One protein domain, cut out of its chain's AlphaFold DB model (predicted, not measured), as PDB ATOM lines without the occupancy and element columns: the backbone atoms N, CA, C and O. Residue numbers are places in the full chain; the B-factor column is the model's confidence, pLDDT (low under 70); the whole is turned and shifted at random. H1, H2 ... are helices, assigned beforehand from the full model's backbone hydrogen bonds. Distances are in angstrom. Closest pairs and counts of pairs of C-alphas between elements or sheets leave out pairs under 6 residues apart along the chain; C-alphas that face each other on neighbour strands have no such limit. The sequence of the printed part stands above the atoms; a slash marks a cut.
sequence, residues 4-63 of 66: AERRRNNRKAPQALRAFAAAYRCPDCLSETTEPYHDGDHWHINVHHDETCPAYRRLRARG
ATOM      1  N   ALA A   4      55.788   1.776 113.518       64.62
ATOM      2  CA  ALA A   4      55.670   3.162 113.972       64.62
ATOM      3  C   ALA A   4      54.532   3.906 113.253       64.62
ATOM      4  O   ALA A   4      53.772   4.619 113.906       64.62
ATOM      5  N   GLU A   5      54.346   3.660 111.955       55.97
ATOM      6  CA  GLU A   5      53.218   4.173 111.167       55.97
ATOM      7  C   GLU A   5      51.889   3.631 111.705       55.97
ATOM      8  O   GLU A   5      50.964   4.399 111.946       55.97
ATOM      9  N   ARG A   6      51.819   2.330 112.040       59.31
ATOM     10  CA  ARG A   6      50.633   1.762 112.711       59.31
ATOM     11  C   ARG A   6      50.358   2.395 114.072       59.31
ATOM     12  O   ARG A   6      49.204   2.593 114.414       59.31
ATOM     13  N   ARG A   7      51.387   2.713 114.865       61.75
ATOM     14  CA  ARG A   7      51.206   3.385 116.168       61.75
ATOM     15  C   ARG A   7      50.763   4.839 116.024       61.75
ATOM     16  O   ARG A   7      49.994   5.293 116.863       61.75
ATOM     17  N   ARG A   8      51.221   5.552 114.986       62.25
ATOM     18  CA  ARG A   8      50.721   6.894 114.651       62.25
ATOM     19  C   ARG A   8      49.266   6.842 114.186       62.25
ATOM     20  O   ARG A   8      48.463   7.584 114.734       62.25
ATOM     21  N   ASN A   9      48.918   5.915 113.292       57.25
ATOM     22  CA  ASN A   9      47.538   5.740 112.817       57.25
ATOM     23  C   ASN A   9      46.588   5.233 113.912       57.25
ATOM     24  O   ASN A   9      45.424   5.606 113.926       57.25
ATOM     25  N   ASN A  10      47.079   4.430 114.862       59.62
ATOM     26  CA  ASN A  10      46.299   3.947 116.009       59.62
ATOM     27  C   ASN A  10      46.330   4.905 117.209       59.62
ATOM     28  O   ASN A  10      45.874   4.542 118.300       59.62
ATOM     29  N   ARG A  11      46.912   6.103 117.068       72.12
ATOM     30  CA  ARG A  11      46.891   7.083 118.148       72.12
ATOM     31  C   ARG A  11      45.455   7.571 118.261       72.12
ATOM     32  O   ARG A  11      44.961   8.255 117.379       72.12
ATOM     33  N   LYS A  12      44.770   7.173 119.332       79.06
ATOM     34  CA  LYS A  12      43.410   7.646 119.593       79.06
ATOM     35  C   LYS A  12      43.425   9.166 119.720       79.06
ATOM     36  O   LYS A  12      44.335   9.722 120.343       79.06
ATOM     37  N   ALA A  13      42.399   9.804 119.170       87.25
ATOM     38  CA  ALA A  13      42.159  11.223 119.364       87.25
ATOM     39  C   ALA A  13      42.138  11.584 120.860       87.25
ATOM     40  O   ALA A  13      41.659  10.779 121.675       87.25
ATOM     41  N   PRO A  14      42.635  12.778 121.242       90.44
ATOM     42  CA  PRO A  14      42.532  13.272 122.610       90.44
ATOM     43  C   PRO A  14      41.096  13.162 123.131       90.44
ATOM     44  O   PRO A  14      40.138  13.393 122.393       90.44
ATOM     45  N   GLN A  15      40.937  12.827 124.414       90.31
ATOM     46  CA  GLN A  15      39.615  12.590 125.002       90.31
ATOM     47  C   GLN A  15      38.674  13.788 124.825       90.31
ATOM     48  O   GLN A  15      37.513  13.591 124.483       90.31
ATOM     49  N   ALA A  16      39.180  15.013 124.995       90.62
ATOM     50  CA  ALA A  16      38.401  16.232 124.799       90.62
ATOM     51  C   ALA A  16      37.856  16.348 123.366       90.62
ATOM     52  O   ALA A  16      36.685  16.662 123.177       90.62
ATOM     53  N   LEU A  17      38.672  16.016 122.361       91.25
ATOM     54  CA  LEU A  17      38.254  16.050 120.962       91.25
ATOM     55  C   LEU A  17      37.196  14.981 120.666       91.25
ATOM     56  O   LEU A  17      36.209  15.251 119.990       91.25
ATOM     57  N   ARG A  18      37.373  13.776 121.217       91.38
ATOM     58  CA  ARG A  18      36.380  12.699 121.101       91.38
ATOM     59  C   ARG A  18      35.052  13.065 121.755       91.38
ATOM     60  O   ARG A  18      34.006  12.772 121.188       91.38
ATOM     61  N   ALA A  19      35.093  13.686 122.933       91.62
ATOM     62  CA  ALA A  19      33.900  14.148 123.632       91.62
ATOM     63  C   ALA A  19      33.183  15.245 122.836       91.62
ATOM     64  O   ALA A  19      31.965  15.194 122.696       91.62
ATOM     65  N   PHE A  20      33.940  16.183 122.258       92.44
ATOM     66  CA  PHE A  20      33.391  17.211 121.379       92.44
ATOM     67  C   PHE A  20      32.715  16.605 120.144       92.44
ATOM     68  O   PHE A  20      31.556  16.915 119.893       92.44
ATOM     69  N   ALA A  21      33.395  15.709 119.419       93.06
ATOM     70  CA  ALA A  21      32.814  15.028 118.261       93.06
ATOM     71  C   ALA A  21      31.512  14.309 118.649       93.06
ATOM     72  O   ALA A  21      30.460  14.566 118.075       93.06
ATOM     73  N   ALA A  22      31.545  13.509 119.721       90.62
ATOM     74  CA  ALA A  22      30.375  12.777 120.197       90.62
ATOM     75  C   ALA A  22      29.184  13.684 120.560       90.62
ATOM     76  O   ALA A  22      28.039  13.271 120.360       90.62
ATOM     77  N   ALA A  23      29.439  14.893 121.070       92.81
ATOM     78  CA  ALA A  23      28.414  15.856 121.472       92.81
ATOM     79  C   ALA A  23      27.945  16.782 120.337       92.81
ATOM     80  O   ALA A  23      26.848  17.333 120.420       92.81
ATOM     81  N   TYR A  24      28.750  16.975 119.291       92.31
ATOM     82  CA  TYR A  24      28.419  17.891 118.207       92.31
ATOM     83  C   TYR A  24      27.193  17.402 117.433       92.31
ATOM     84  O   TYR A  24      27.178  16.290 116.909       92.31
ATOM     85  N   ARG A  25      26.175  18.253 117.316       90.38
ATOM     86  CA  ARG A  25      25.009  18.028 116.458       90.38
ATOM     87  C   ARG A  25      24.702  19.308 115.699       90.38
ATOM     88  O   ARG A  25      24.589  20.373 116.305       90.38
ATOM     89  N   CYS A  26      24.542  19.211 114.383       91.44
ATOM     90  CA  CYS A  26      23.988  20.307 113.600       91.44
ATOM     91  C   CYS A  26      22.549  20.579 114.074       91.44
ATOM     92  O   CYS A  26      21.757  19.638 114.122       91.44
ATOM     93  N   PRO A  27      22.178  21.828 114.402       89.31
ATOM     94  CA  PRO A  27      20.837  22.137 114.896       89.31
ATOM     95  C   PRO A  27      19.741  21.920 113.845       89.31
ATOM     96  O   PRO A  27      18.591  21.715 114.215       89.31
ATOM     97  N   ASP A  28      20.087  21.940 112.554       92.38
ATOM     98  CA  ASP A  28      19.104  21.813 111.477       92.38
ATOM     99  C   ASP A  28      18.779  20.360 111.100       92.38
ATOM    100  O   ASP A  28      17.667  20.079 110.668       92.38
ATOM    101  N   CYS A  29      19.745  19.442 111.216       92.44
ATOM    102  CA  CYS A  29      19.593  18.057 110.745       92.44
ATOM    103  C   CYS A  29      20.083  16.994 111.734       92.44
ATOM    104  O   CYS A  29      20.156  15.821 111.388       92.44
ATOM    105  N   LEU A  30      20.498  17.399 112.938       90.25
ATOM    106  CA  LEU A  30      21.064  16.514 113.963       90.25
ATOM    107  C   LEU A  30      22.190  15.609 113.436       90.25
ATOM    108  O   LEU A  30      22.282  14.445 113.809       90.25
ATOM    109  N   SER A  31      23.051  16.182 112.586       90.25
ATOM    110  CA  SER A  31      24.161  15.508 111.897       90.25
ATOM    111  C   SER A  31      24.955  14.553 112.787       90.25
ATOM    112  O   SER A  31      25.272  14.882 113.935       90.25
ATOM    113  N   GLU A  32      25.393  13.439 112.215       90.25
ATOM    114  CA  GLU A  32      26.314  12.511 112.869       90.25
ATOM    115  C   GLU A  32      27.771  12.932 112.636       90.25
ATOM    116  O   GLU A  32      28.082  13.653 111.690       90.25
ATOM    117  N   THR A  33      28.687  12.486 113.493       92.75
ATOM    118  CA  THR A  33      30.128  12.738 113.329       92.75
ATOM    119  C   THR A  33      30.912  11.440 113.336       92.75
ATOM    120  O   THR A  33      30.593  10.542 114.119       92.75
ATOM    121  N   THR A  34      31.985  11.356 112.553       88.56
ATOM    122  CA  THR A  34      32.900  10.206 112.614       88.56
ATOM    123  C   THR A  34      33.829  10.272 113.819       88.56
ATOM    124  O   THR A  34      33.970  11.305 114.479       88.56
ATOM    125  N   GLU A  35      34.544   9.172 114.071       88.94
ATOM    126  CA  GLU A  35      35.704   9.228 114.953       88.94
ATOM    127  C   GLU A  35      36.736  10.225 114.386       88.94
ATOM    128  O   GLU A  35      36.973  10.224 113.170       88.94
ATOM    129  N   PRO A  36      37.327  11.100 115.226       91.94
ATOM    130  CA  PRO A  36      38.320  12.045 114.746       91.94
ATOM    131  C   PRO A  36      39.566  11.318 114.241       91.94
ATOM    132  O   PRO A  36      40.051  10.383 114.887       91.94
ATOM    133  N   TYR A  37      40.127  11.789 113.135       88.75
ATOM    134  CA  TYR A  37      41.359  11.254 112.558       88.75
ATOM    135  C   TYR A  37      42.429  12.340 112.466       88.75
ATOM    136  O   TYR A  37      42.137  13.530 112.550       88.75
ATOM    137  N   HIS A  38      43.685  11.928 112.335       88.38
ATOM    138  CA  HIS A  38      44.827  12.833 112.265       88.38
ATOM    139  C   HIS A  38      45.498  12.699 110.902       88.38
ATOM    140  O   HIS A  38      45.828  11.582 110.503       88.38
ATOM    141  N   ASP A  39      45.715  13.810 110.203       87.12
ATOM    142  CA  ASP A  39      46.351  13.806 108.875       87.12
ATOM    143  C   ASP A  39      47.883  13.939 108.929       87.12
ATOM    144  O   ASP A  39      48.566  13.654 107.950       87.12
ATOM    145  N   GLY A  40      48.434  14.309 110.088       84.44
ATOM    146  CA  GLY A  40      49.867  14.543 110.280       84.44
ATOM    147  C   GLY A  40      50.148  15.849 111.012       84.44
ATOM    148  O   GLY A  40      51.030  15.860 111.873       84.44
ATOM    149  N   ASP A  41      49.326  16.865 110.754       87.88
ATOM    150  CA  ASP A  41      49.475  18.214 111.307       87.88
ATOM    151  C   ASP A  41      48.257  18.623 112.142       87.88
ATOM    152  O   ASP A  41      48.393  19.335 113.139       87.88
ATOM    153  N   HIS A  42      47.070  18.133 111.775       88.62
ATOM    154  CA  HIS A  42      45.811  18.508 112.399       88.62
ATOM    155  C   HIS A  42      44.938  17.292 112.708       88.62
ATOM    156  O   HIS A  42      45.005  16.232 112.081       88.62
ATOM    157  N   TRP A  43      44.075  17.473 113.707       89.88
ATOM    158  CA  TRP A  43      42.959  16.573 113.943       89.88
ATOM    159  C   TRP A  43      41.731  17.052 113.176       89.88
ATOM    160  O   TRP A  43      41.368  18.225 113.250       89.88
ATOM    161  N   HIS A  44      41.060  16.116 112.519       89.88
ATOM    162  CA  HIS A  44      39.869  16.343 111.714       89.88
ATOM    163  C   HIS A  44      38.680  15.590 112.296       89.88
ATOM    164  O   HIS A  44      38.830  14.484 112.821       89.88
ATOM    165  N   ILE A  45      37.496  16.187 112.186       91.75
ATOM    166  CA  ILE A  45      36.211  15.566 112.520       91.75
ATOM    167  C   ILE A  45      35.317  15.730 111.299       91.75
ATOM    168  O   ILE A  45      35.027  16.859 110.906       91.75
ATOM    169  N   ASN A  46      34.856  14.620 110.727       91.44
ATOM    170  CA  ASN A  46      33.881  14.681 109.648       91.44
ATOM    171  C   ASN A  46      32.477  14.780 110.235       91.44
ATOM    172  O   ASN A  46      32.128  14.036 111.156       91.44
ATOM    173  N   VAL A  47      31.683  15.694 109.681       92.50
ATOM    174  CA  VAL A  47      30.280  15.905 110.034       92.50
ATOM    175  C   VAL A  47      29.419  15.457 108.858       92.50
ATOM    176  O   VAL A  47      29.531  15.992 107.756       92.50
ATOM    177  N   HIS A  48      28.555  14.479 109.094       92.25
ATOM    178  CA  HIS A  48      27.642  13.921 108.106       92.25
ATOM    179  C   HIS A  48      26.271  14.574 108.229       92.25
ATOM    180  O   HIS A  48      25.530  14.342 109.185       92.25
ATOM    181  N   HIS A  49      25.947  15.402 107.244       92.75
ATOM    182  CA  HIS A  49      24.640  16.027 107.112       92.75
ATOM    183  C   HIS A  49      23.729  15.198 106.210       92.75
ATOM    184  O   HIS A  49      24.201  14.526 105.292       92.75
ATOM    185  N   ASP A  50      22.420  15.302 106.434       87.88
ATOM    186  CA  ASP A  50      21.453  14.874 105.430       87.88
ATOM    187  C   ASP A  50      21.431  15.852 104.237       87.88
ATOM    188  O   ASP A  50      21.872  17.006 104.321       87.88
ATOM    189  N   GLU A  51      20.914  15.394 103.097       83.62
ATOM    190  CA  GLU A  51      20.835  16.209 101.876       83.62
ATOM    191  C   GLU A  51      19.849  17.383 102.001       83.62
ATOM    192  O   GLU A  51      19.883  18.338 101.215       83.62
ATOM    193  N   THR A  52      18.973  17.335 103.004       88.62
ATOM    194  CA  THR A  52      17.954  18.352 103.269       88.62
ATOM    195  C   THR A  52      18.444  19.491 104.159       88.62
ATOM    196  O   THR A  52      17.785  20.531 104.210       88.62
ATOM    197  N   CYS A  53      19.610  19.353 104.794       92.94
ATOM    198  CA  CYS A  53      20.139  20.291 105.771       92.94
ATOM    199  C   CYS A  53      20.378  21.679 105.142       92.94
ATOM    200  O   CYS A  53      21.257  21.842 104.284       92.94
ATOM    201  N   PRO A  54      19.648  22.726 105.577       93.38
ATOM    202  CA  PRO A  54      19.794  24.072 105.035       93.38
ATOM    203  C   PRO A  54      21.204  24.642 105.216       93.38
ATOM    204  O   PRO A  54      21.734  25.262 104.290       93.38
ATOM    205  N   ALA A  55      21.831  24.424 106.378       91.62
ATOM    206  CA  ALA A  55      23.201  24.860 106.631       91.62
ATOM    207  C   ALA A  55      24.195  24.166 105.692       91.62
ATOM    208  O   ALA A  55      24.986  24.849 105.037       91.62
ATOM    209  N   TYR A  56      24.101  22.842 105.548       92.06
ATOM    210  CA  TYR A  56      24.968  22.078 104.649       92.06
ATOM    211  C   TYR A  56      24.830  22.539 103.198       92.06
ATOM    212  O   TYR A  56      25.831  22.835 102.544       92.06
ATOM    213  N   ARG A  57      23.595  22.723 102.708       92.62
ATOM    214  CA  ARG A  57      23.345  23.237 101.350       92.62
ATOM    215  C   ARG A  57      23.961  24.620 101.130       92.62
ATOM    216  O   ARG A  57      24.550  24.861 100.076       92.62
ATOM    217  N   ARG A  58      23.872  25.522 102.116       92.31
ATOM    218  CA  ARG A  58      24.503  26.854 102.052       92.31
ATOM    219  C   ARG A  58      26.031  26.770 102.047       92.31
ATOM    220  O   ARG A  58      26.662  27.519 101.305       92.31
ATOM    221  N   LEU A  59      26.624  25.883 102.846       91.44
ATOM    222  CA  LEU A  59      28.078  25.682 102.890       91.44
ATOM    223  C   LEU A  59      28.604  25.053 101.594       91.44
ATOM    224  O   LEU A  59      29.590  25.549 101.043       91.44
ATOM    225  N   ARG A  60      27.903  24.054 101.042       91.56
ATOM    226  CA  ARG A  60      28.207  23.471  99.724       91.56
ATOM    227  C   ARG A  60      28.145  24.504  98.606       91.56
ATOM    228  O   ARG A  60      29.063  24.568  97.797       91.56
ATOM    229  N   ALA A  61      27.110  25.346  98.578       91.81
ATOM    230  CA  ALA A  61      26.986  26.414  97.580       91.81
ATOM    231  C   ALA A  61      28.140  27.435  97.642       91.81
ATOM    232  O   ALA A  61      28.423  28.105  96.654       91.81
ATOM    233  N   ARG A  62      28.816  27.543  98.794       93.25
ATOM    234  CA  ARG A  62      30.002  28.388  99.002       93.25
ATOM    235  C   ARG A  62      31.330  27.653  98.784       93.25
ATOM    236  O   ARG A  62      32.373  28.277  98.929       93.25
ATOM    237  N   GLY A  63      31.311  26.352  98.480       91.38
ATOM    238  CA  GLY A  63      32.521  25.531  98.353       91.38
ATOM    239  C   GLY A  63      33.241  25.255  99.678       91.38
ATOM    240  O   GLY A  63      34.417  24.914  99.669       91.38
TER     241      GLY A  63
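AT A GLANCE: This is residues 4 to 63 of the 66 residues of an uncharacterized protein of Mycobacterium fragae (UniProt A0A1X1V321). With little regular structure, the model is a loose, elongated loop hairpin, folded back on itself between residues 32 and 48, with H2 along one side, H1 near the end with the hairpin's turn and H3 at the other end. The printed part has 60 residues and three named helices, H1, H2, H3 in chain order, with no named strand; the class is all helix, though only 23 residues are in named elements. The radius of gyration of the C-alphas is 13.9 A and the spans are 42 by 24 by 14 A.

HOW THE PARTS SIT: H2, residues 15 to 23, is apart from H1, residues 4 to 9, and from H3, residues 54 to 61; H1 and H3 are apart too. Residues 32 to 33 pair with 47 to 48, and 37 to 38 with 43 to 44, both antiparallel. In H1, H2 and H3 every O i to N i+4 pair is within hydrogen-bond range.

IN THESE COORDINATES: H2 is 12.2 A long, from C-alpha 15 at (39.615, 12.590, 125.002). H3, 10.6 A, ends at C-alpha 61, (26.986, 26.414, 97.580). H1 is 8.6 A.

THE WHOLE: The C-alphas farthest apart, Ala 4 and Pro 54, are 42.5 A apart. The printed part has no cut. The link H1 to H2 is tight; H2 to H3, 30 residues, is long. Residues 58 to 63 stand free. Residues 4 to 10 have pLDDT under 70.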